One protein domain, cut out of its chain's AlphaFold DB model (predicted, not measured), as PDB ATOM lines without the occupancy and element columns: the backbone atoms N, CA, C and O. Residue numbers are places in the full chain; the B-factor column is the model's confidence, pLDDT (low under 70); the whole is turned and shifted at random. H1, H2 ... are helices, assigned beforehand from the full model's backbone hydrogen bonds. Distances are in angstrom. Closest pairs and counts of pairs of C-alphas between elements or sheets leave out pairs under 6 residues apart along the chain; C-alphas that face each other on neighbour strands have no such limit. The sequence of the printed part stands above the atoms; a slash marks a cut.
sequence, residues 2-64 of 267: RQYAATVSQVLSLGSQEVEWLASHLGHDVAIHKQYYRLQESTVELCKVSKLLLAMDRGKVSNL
ATOM      1  N   ARG A   2     -27.763  10.374  22.604       69.31
ATOM      2  CA  ARG A   2     -26.979   9.832  23.742       69.31
ATOM      3  C   ARG A   2     -27.696   9.867  25.109       69.31
ATOM      4  O   ARG A   2     -27.589   8.925  25.884       69.31
ATOM      5  N   GLN A   3     -28.493  10.899  25.379       69.50
ATOM      6  CA  GLN A   3     -29.272  11.010  26.624       69.50
ATOM      7  C   GLN A   3     -30.304   9.882  26.816       69.50
ATOM      8  O   GLN A   3     -30.561   9.474  27.945       69.50
ATOM      9  N   TYR A   4     -30.864   9.343  25.725       76.31
ATOM     10  CA  TYR A   4     -31.852   8.263  25.794       76.31
ATOM     11  C   TYR A   4     -31.198   6.941  26.195       76.31
ATOM     12  O   TYR A   4     -31.730   6.256  27.058       76.31
ATOM     13  N   ALA A   5     -30.012   6.635  25.657       74.75
ATOM     14  CA  ALA A   5     -29.251   5.446  26.041       74.75
ATOM     15  C   ALA A   5     -28.923   5.450  27.541       74.75
ATOM     16  O   ALA A   5     -29.184   4.466  28.219       74.75
ATOM     17  N   ALA A   6     -28.453   6.590  28.059       71.25
ATOM     18  CA  ALA A   6     -28.149   6.769  29.479       71.25
ATOM     19  C   ALA A   6     -29.386   6.648  30.385       71.25
ATOM     20  O   ALA A   6     -29.325   6.055  31.459       71.25
ATOM     21  N   THR A   7     -30.516   7.215  29.954       77.88
ATOM     22  CA  THR A   7     -31.763   7.160  30.729       77.88
ATOM     23  C   THR A   7     -32.315   5.737  30.763       77.88
ATOM     24  O   THR A   7     -32.674   5.242  31.826       77.88
ATOM     25  N   VAL A   8     -32.336   5.049  29.618       77.56
ATOM     26  CA  VAL A   8     -32.838   3.672  29.508       77.56
ATOM     27  C   VAL A   8     -31.939   2.699  30.263       77.56
ATOM     28  O   VAL A   8     -32.452   1.890  31.032       77.56
ATOM     29  N   SER A   9     -30.613   2.813  30.123       72.12
ATOM     30  CA  SER A   9     -29.682   1.975  30.884       72.12
ATOM     31  C   SER A   9     -29.837   2.158  32.382       72.12
ATOM     32  O   SER A   9     -29.717   1.196  33.131       72.12
ATOM     33  N   GLN A  10     -30.123   3.388  32.815       73.69
ATOM     34  CA  GLN A  10     -30.323   3.659  34.223       73.69
ATOM     35  C   GLN A  10     -31.618   3.060  34.751       73.69
ATOM     36  O   GLN A  10     -31.609   2.400  35.784       73.69
ATOM     37  N   VAL A  11     -32.736   3.345  34.084       77.25
ATOM     38  CA  VAL A  11     -34.058   2.896  34.539       77.25
ATOM     39  C   VAL A  11     -34.101   1.373  34.606       77.25
ATOM     40  O   VAL A  11     -34.665   0.815  35.540       77.25
ATOM     41  N   LEU A  12     -33.455   0.709  33.648       73.88
ATOM     42  CA  LEU A  12     -33.379  -0.746  33.581       73.88
ATOM     43  C   LEU A  12     -32.214  -1.338  34.386       73.88
ATOM     44  O   LEU A  12     -32.066  -2.553  34.400       73.88
ATOM     45  N   SER A  13     -31.409  -0.507  35.062       70.75
ATOM     46  CA  SER A  13     -30.233  -0.930  35.838       70.75
ATOM     47  C   SER A  13     -29.320  -1.897  35.071       70.75
ATOM     48  O   SER A  13     -28.898  -2.920  35.602       70.75
ATOM     49  N   LEU A  14     -29.043  -1.582  33.802       76.19
ATOM     50  CA  LEU A  14     -28.254  -2.443  32.921       76.19
ATOM     51  C   LEU A  14     -26.798  -2.545  33.391       76.19
ATOM     52  O   LEU A  14     -26.178  -1.551  33.782       76.19
ATOM     53  N   GLY A  15     -26.228  -3.741  33.278       71.44
ATOM     54  CA  GLY A  15     -24.826  -4.009  33.557       71.44
ATOM     55  C   GLY A  15     -23.882  -3.344  32.550       71.44
ATOM     56  O   GLY A  15     -24.255  -2.957  31.443       71.44
ATOM     57  N   SER A  16     -22.601  -3.241  32.909       73.00
ATOM     58  CA  SER A  16     -21.586  -2.542  32.102       73.00
ATOM     59  C   SER A  16     -21.419  -3.094  30.677       73.00
ATOM     60  O   SER A  16     -21.147  -2.315  29.763       73.00
ATOM     61  N   GLN A  17     -21.616  -4.402  30.482       74.12
ATOM     62  CA  GLN A  17     -21.577  -5.064  29.169       74.12
ATOM     63  C   GLN A  17     -22.844  -4.795  28.344       74.12
ATOM     64  O   GLN A  17     -22.772  -4.598  27.135       74.12
ATOM     65  N   GLU A  18     -24.003  -4.715  28.993       79.56
ATOM     66  CA  GLU A  18     -25.293  -4.483  28.334       79.56
ATOM     67  C   GLU A  18     -25.422  -3.030  27.862       79.56
ATOM     68  O   GLU A  18     -25.914  -2.760  26.765       79.56
ATOM     69  N   VAL A  19     -24.902  -2.082  28.649       80.81
ATOM     70  CA  VAL A  19     -24.781  -0.673  28.243       80.81
ATOM     71  C   VAL A  19     -23.839  -0.519  27.052       80.81
ATOM     72  O   VAL A  19     -24.073   0.322  26.186       80.81
ATOM     73  N   GLU A  20     -22.792  -1.338  26.984       76.88
ATOM     74  CA  GLU A  20     -21.855  -1.360  25.865       76.88
ATOM     75  C   GLU A  20     -22.525  -1.879  24.587       76.88
ATOM     76  O   GLU A  20     -22.444  -1.213  23.556       76.88
ATOM     77  N   TRP A  21     -23.303  -2.963  24.667       81.06
ATOM     78  CA  TRP A  21     -24.112  -3.443  23.541       81.06
ATOM     79  C   TRP A  21     -25.145  -2.414  23.074       81.06
ATOM     80  O   TRP A  21     -25.264  -2.159  21.874       81.06
ATOM     81  N   LEU A  22     -25.852  -1.774  24.010       82.94
ATOM     82  CA  LEU A  22     -26.831  -0.730  23.707       82.94
ATOM     83  C   LEU A  22     -26.174   0.486  23.035       82.94
ATOM     84  O   LEU A  22     -26.693   1.017  22.052       82.94
ATOM     85  N   ALA A  23     -25.021   0.925  23.541       81.62
ATOM     86  CA  ALA A  23     -24.268   2.039  22.980       81.62
ATOM     87  C   ALA A  23     -23.764   1.730  21.563       81.62
ATOM     88  O   ALA A  23     -23.940   2.561  20.669       81.62
ATOM     89  N   SER A  24     -23.213   0.532  21.338       80.00
ATOM     90  CA  SER A  24     -22.768   0.079  20.017       80.00
ATOM     91  C   SER A  24     -23.924  -0.028  19.022       80.00
ATOM     92  O   SER A  24     -23.784   0.412  17.883       80.00
ATOM     93  N   HIS A  25     -25.084  -0.540  19.447       81.25
ATOM     94  CA  HIS A  25     -26.266  -0.658  18.588       81.25
ATOM     95  C   HIS A  25     -26.839   0.708  18.173       81.25
ATOM     96  O   HIS A  25     -27.344   0.866  17.066       81.25
ATOM     97  N   LEU A  26     -26.717   1.719  19.034       77.94
ATOM     98  CA  LEU A  26     -27.156   3.089  18.756       77.94
ATOM     99  C   LEU A  26     -26.084   3.949  18.058       77.94
ATOM    100  O   LEU A  26     -26.290   5.149  17.873       77.94
ATOM    101  N   GLY A  27     -24.942   3.358  17.680       75.50
ATOM    102  CA  GLY A  27     -23.849   4.052  16.992       75.50
ATOM    103  C   GLY A  27     -23.122   5.081  17.866       75.50
ATOM    104  O   GLY A  27     -22.606   6.078  17.359       75.50
ATOM    105  N   HIS A  28     -23.113   4.890  19.185       75.38
ATOM    106  CA  HIS A  28     -22.485   5.803  20.133       75.38
ATOM    107  C   HIS A  28     -21.131   5.281  20.632       75.38
ATOM    108  O   HIS A  28     -20.932   4.085  20.823       75.38
ATOM    109  N   ASP A  29     -20.216   6.212  20.912       74.19
ATOM    110  CA  ASP A  29     -18.956   5.911  21.588       74.19
ATOM    111  C   ASP A  29     -19.209   5.527  23.058       74.19
ATOM    112  O   ASP A  29     -19.715   6.318  23.865       74.19
ATOM    113  N   VAL A  30     -18.845   4.288  23.381       65.00
ATOM    114  CA  VAL A  30     -18.992   3.641  24.688       65.00
ATOM    115  C   VAL A  30     -18.212   4.395  25.773       65.00
ATOM    116  O   VAL A  30     -18.660   4.464  26.922       65.00
ATOM    117  N   ALA A  31     -17.077   5.011  25.426       66.44
ATOM    118  CA  ALA A  31     -16.237   5.727  26.383       66.44
ATOM    119  C   ALA A  31     -16.946   6.968  26.952       66.44
ATOM    120  O   ALA A  31     -16.904   7.219  28.158       66.44
ATOM    121  N   ILE A  32     -17.682   7.698  26.109       63.22
ATOM    122  CA  ILE A  32     -18.428   8.901  26.508       63.22
ATOM    123  C   ILE A  32     -19.601   8.532  27.428       63.22
ATOM    124  O   ILE A  32     -19.885   9.254  28.387       63.22
ATOM    125  N   HIS A  33     -20.257   7.393  27.185       64.69
ATOM    126  CA  HIS A  33     -21.318   6.892  28.064       64.69
ATOM    127  C   HIS A  33     -20.797   6.494  29.446       64.69
ATOM    128  O   HIS A  33     -21.418   6.854  30.448       64.69
ATOM    129  N   LYS A  34     -19.623   5.853  29.508       65.38
ATOM    130  CA  LYS A  34     -18.948   5.525  30.772       65.38
ATOM    131  C   LYS A  34     -18.464   6.780  31.516       65.38
ATOM    132  O   LYS A  34     -18.560   6.824  32.733       65.38
ATOM    133  N   GLN A  35     -17.973   7.811  30.829       60.09
ATOM    134  CA  GLN A  35     -17.386   8.981  31.497       60.09
ATOM    135  C   GLN A  35     -18.416  10.024  31.966       60.09
ATOM    136  O   GLN A  35     -18.243  10.605  33.033       60.09
ATOM    137  N   TYR A  36     -19.479  10.281  31.192       57.97
ATOM    138  CA  TYR A  36     -20.363  11.433  31.434       57.97
ATOM    139  C   TYR A  36     -21.729  11.088  32.039       57.97
ATOM    140  O   TYR A  36     -22.385  11.977  32.577       57.97
ATOM    141  N   TYR A  37     -22.167   9.824  31.984       64.06
ATOM    142  CA  TYR A  37     -23.536   9.447  32.368       64.06
ATOM    143  C   TYR A  37     -23.636   8.520  33.593       64.06
ATOM    144  O   TYR A  37     -24.740   8.175  34.004       64.06
ATOM    145  N   ARG A  38     -22.515   8.201  34.256       63.25
ATOM    146  CA  ARG A  38     -22.468   7.429  35.523       63.25
ATOM    147  C   ARG A  38     -22.850   8.236  36.777       63.25
ATOM    148  O   ARG A  38     -22.692   7.761  37.894       63.25
ATOM    149  N   LEU A  39     -23.354   9.464  36.627       60.56
ATOM    150  CA  LEU A  39     -23.467  10.449  37.716       60.56
ATOM    151  C   LEU A  39     -24.300   9.976  38.932       60.56
ATOM    152  O   LEU A  39     -24.043  10.389  40.061       60.56
ATOM    153  N   GLN A  40     -25.245   9.065  38.721       56.50
ATOM    154  CA  GLN A  40     -26.117   8.490  39.755       56.50
ATOM    155  C   GLN A  40     -25.567   7.250  40.476       56.50
ATOM    156  O   GLN A  40     -26.118   6.861  41.506       56.50
ATOM    157  N   GLU A  41     -24.459   6.672  40.006       59.97
ATOM    158  CA  GLU A  41     -23.761   5.590  40.713       59.97
ATOM    159  C   GLU A  41     -23.220   6.110  42.053       59.97
ATOM    160  O   GLU A  41     -23.410   5.478  43.085       59.97
ATOM    161  N   SER A  42     -22.719   7.351  42.071       65.50
ATOM    162  CA  SER A  42     -22.080   7.961  43.245       65.50
ATOM    163  C   SER A  42     -22.938   7.974  44.518       65.50
ATOM    164  O   SER A  42     -22.418   7.786  45.615       65.50
ATOM    165  N   THR A  43     -24.258   8.170  44.404       68.88
ATOM    166  CA  THR A  43     -25.156   8.217  45.576       68.88
ATOM    167  C   THR A  43     -25.514   6.815  46.068       68.88
ATOM    168  O   THR A  43     -25.593   6.581  47.276       68.88
ATOM    169  N   VAL A  44     -25.693   5.864  45.148       71.38
ATOM    170  CA  VAL A  44     -25.975   4.460  45.473       71.38
ATOM    171  C   VAL A  44     -24.735   3.797  46.070       71.38
ATOM    172  O   VAL A  44     -24.833   3.133  47.099       71.38
ATOM    173  N   GLU A  45     -23.564   4.037  45.487       72.12
ATOM    174  CA  GLU A  45     -22.263   3.593  45.992       72.12
ATOM    175  C   GLU A  45     -21.974   4.173  47.374       72.12
ATOM    176  O   GLU A  45     -21.650   3.422  48.291       72.12
ATOM    177  N   LEU A  46     -22.162   5.485  47.567       79.44
ATOM    178  CA  LEU A  46     -21.981   6.122  48.871       79.44
ATOM    179  C   LEU A  46     -22.900   5.506  49.931       79.44
ATOM    180  O   LEU A  46     -22.460   5.239  51.048       79.44
ATOM    181  N   CYS A  47     -24.160   5.241  49.586       76.31
ATOM    182  CA  CYS A  47     -25.110   4.584  50.477       76.31
ATOM    183  C   CYS A  47     -24.673   3.148  50.816       76.31
ATOM    184  O   CYS A  47     -24.686   2.765  51.987       76.31
ATOM    185  N   LYS A  48     -24.225   2.367  49.825       75.25
ATOM    186  CA  LYS A  48     -23.697   1.003  50.019       75.25
ATOM    187  C   LYS A  48     -22.463   0.997  50.925       75.25
ATOM    188  O   LYS A  48     -22.405   0.221  51.876       75.25
ATOM    189  N   VAL A  49     -21.513   1.901  50.684       80.31
ATOM    190  CA  VAL A  49     -20.302   2.055  51.504       80.31
ATOM    191  C   VAL A  49     -20.659   2.510  52.920       80.31
ATOM    192  O   VAL A  49     -20.170   1.933  53.885       80.31
ATOM    193  N   SER A  50     -21.560   3.482  53.073       81.25
ATOM    194  CA  SER A  50     -22.024   3.945  54.388       81.25
ATOM    195  C   SER A  50     -22.703   2.829  55.191       81.25
ATOM    196  O   SER A  50     -22.445   2.709  56.387       81.25
ATOM    197  N   LYS A  51     -23.519   1.983  54.549       76.44
ATOM    198  CA  LYS A  51     -24.141   0.804  55.179       76.44
ATOM    199  C   LYS A  51     -23.116  -0.239  55.601       76.44
ATOM    200  O   LYS A  51     -23.200  -0.755  56.712       76.44
ATOM    201  N   LEU A  52     -22.146  -0.530  54.733       77.69
ATOM    202  CA  LEU A  52     -21.063  -1.463  55.036       77.69
ATOM    203  C   LEU A  52     -20.271  -1.005  56.268       77.69
ATOM    204  O   LEU A  52     -20.017  -1.806  57.166       77.69
ATOM    205  N   LEU A  53     -19.936   0.286  56.336       82.75
ATOM    206  CA  LEU A  53     -19.241   0.874  57.481       82.75
ATOM    207  C   LEU A  53     -20.084   0.798  58.764       82.75
ATOM    208  O   LEU A  53     -19.576   0.394  59.803       82.75
ATOM    209  N   LEU A  54     -21.390   1.068  58.695       77.69
ATOM    210  CA  LEU A  54     -22.272   0.972  59.865       77.69
ATOM    211  C   LEU A  54     -22.433  -0.473  60.375       77.69
ATOM    212  O   LEU A  54     -22.494  -0.717  61.580       77.69
ATOM    213  N   ALA A  55     -22.494  -1.452  59.469       71.31
ATOM    214  CA  ALA A  55     -22.508  -2.868  59.832       71.31
ATOM    215  C   ALA A  55     -21.185  -3.309  60.483       71.31
ATOM    216  O   ALA A  55     -21.188  -4.196  61.344       71.31
ATOM    217  N   MET A  56     -20.080  -2.665  60.093       75.75
ATOM    218  CA  MET A  56     -18.765  -2.843  60.698       75.75
ATOM    219  C   MET A  56     -18.695  -2.324  62.126       75.75
ATOM    220  O   MET A  56     -18.321  -3.091  63.012       75.75
ATOM    221  N   ASP A  57     -19.159  -1.103  62.368       76.38
ATOM    222  CA  ASP A  57     -19.176  -0.508  63.708       76.38
ATOM    223  C   ASP A  57     -20.055  -1.296  64.692       76.38
ATOM    224  O   ASP A  57     -19.750  -1.405  65.876       76.38
ATOM    225  N   ARG A  58     -21.137  -1.911  64.197       74.88
ATOM    226  CA  ARG A  58     -22.071  -2.720  65.002       74.88
ATOM    227  C   ARG A  58     -21.618  -4.167  65.222       74.88
ATOM    228  O   ARG A  58     -22.365  -4.950  65.804       74.88
ATOM    229  N   GLY A  59     -20.450  -4.562  64.713       69.31
ATOM    230  CA  GLY A  59     -19.935  -5.928  64.851       69.31
ATOM    231  C   GLY A  59     -20.718  -6.992  64.066       69.31
ATOM    232  O   GLY A  59     -20.555  -8.184  64.319       69.31
ATOM    233  N   LYS A  60     -21.552  -6.598  63.089       63.66
ATOM    234  CA  LYS A  60     -22.378  -7.505  62.259       63.66
ATOM    235  C   LYS A  60     -21.700  -7.915  60.937       63.66
ATOM    236  O   LYS A  60     -22.346  -8.474  60.052       63.66
ATOM    237  N   VAL A  61     -20.388  -7.693  60.804       68.00
ATOM    238  CA  VAL A  61     -19.586  -7.999  59.592       68.00
ATOM    239  C   VAL A  61     -19.545  -9.484  59.258       68.00
ATOM    240  O   VAL A  61     -19.443  -9.852  58.090       68.00
ATOM    241  N   SER A  62     -19.657 -10.357  60.261       66.81
ATOM    242  CA  SER A  62     -19.616 -11.812  60.073       66.81
ATOM    243  C   SER A  62     -20.684 -12.304  59.087       66.81
ATOM    244  O   SER A  62     -20.425 -13.228  58.321       66.81
ATOM    245  N   ASN A  63     -21.836 -11.625  59.027       63.84
ATOM    246  CA  ASN A  63     -22.955 -11.947  58.130       63.84
ATOM    247  C   ASN A  63     -22.787 -11.386  56.703       63.84
ATOM    248  O   ASN A  63     -23.610 -11.672  55.826       63.84
ATOM    249  N   LEU A  64     -21.747 -10.577  56.483       63.34
ATOM    250  CA  LEU A  64     -21.377  -9.959  55.205       63.34
ATOM    251  C   LEU A  64     -20.167 -10.645  54.556       63.34
ATOM    252  O   LEU A  64     -19.794 -10.324  53.429       63.34
TER     253      LEU A  64
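Overview. This is residues 2 to 64 of the 267 residues of an uncharacterized protein of Stichopus japonicus (UniProt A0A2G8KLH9). A small head of three short helices, H1, H2 and H3, sits at one end, and the long helix H4 leads away from it as an arm, with the short H5 near the arm's far end. In the head H1 and H2 make a helical hairpin, with H3 at a corner beside H2; residues 42 to 51 of H4 stick out free. The 63 printed residues have five named helices, H1 to H5 in that order, and no named strand, and the class is all helix. The whole is only just loose, close to extended, with a radius of gyration of the C-alphas of 15.8 A; the arm makes the length in spans of 49 by 19 by 18 A.

Along the chain. Find C-alpha 2 at (-26.979, 9.832, 23.742); from there H1 runs through residues 2 to 11, 14.7 A from first to last C-alpha. Next comes H2, residues 16 to 25, 14.4 A long. H3, residues 30 to 36, measures 10.4 A. Look for C-alpha 41 at (-23.761, 5.590, 40.713), where H4 begins; it covers residues 41 to 57 and is 24.2 A long. H5, residues 61 to 64, is 5.1 A long and ends with C-alpha 64 at (-21.377, -9.959, 55.205).

Arrangement. Start at the hairpin: H1 and H2 touch, and their closest C-alphas are those of Ser 9 and Val 19, 6.2 A apart. They run opposite ways at a tilt of 37 degrees, only just steep. H2 and H3 touch only at the corner by their link, where the closest C-alphas, of Ala 23 and Val 30, are 5.8 A apart; their tilt is steep, 65 degrees, opposite ways. H1 and H3 are close but not clearly touching, with C-alphas 6 and 33 the closest at 7.0 A, and about perpendicular at 79 degrees. Moving outward, H4 is apart from H1, H2 and H3. At its far end H4 is close to H5 but not clearly touching it, the closest C-alphas being those of Ala 55 and Val 61 at 5.9 A. In H1, H2, H3 and H4 every O i to N i+4 pair is within hydrogen-bond range; H5 is too short for such a pair, and its one O i to N i+3 pair is within range.

Size, cuts and confidence. The two C-alphas farthest apart are those of Gly 27 and Gly 59, at 49.0 A. The printed part has no cut, and its four links are tight. The mean pLDDT of the printed part is 72.2; look for values under 70 at residues 2 to 3, 30 to 43 and 59 to 64.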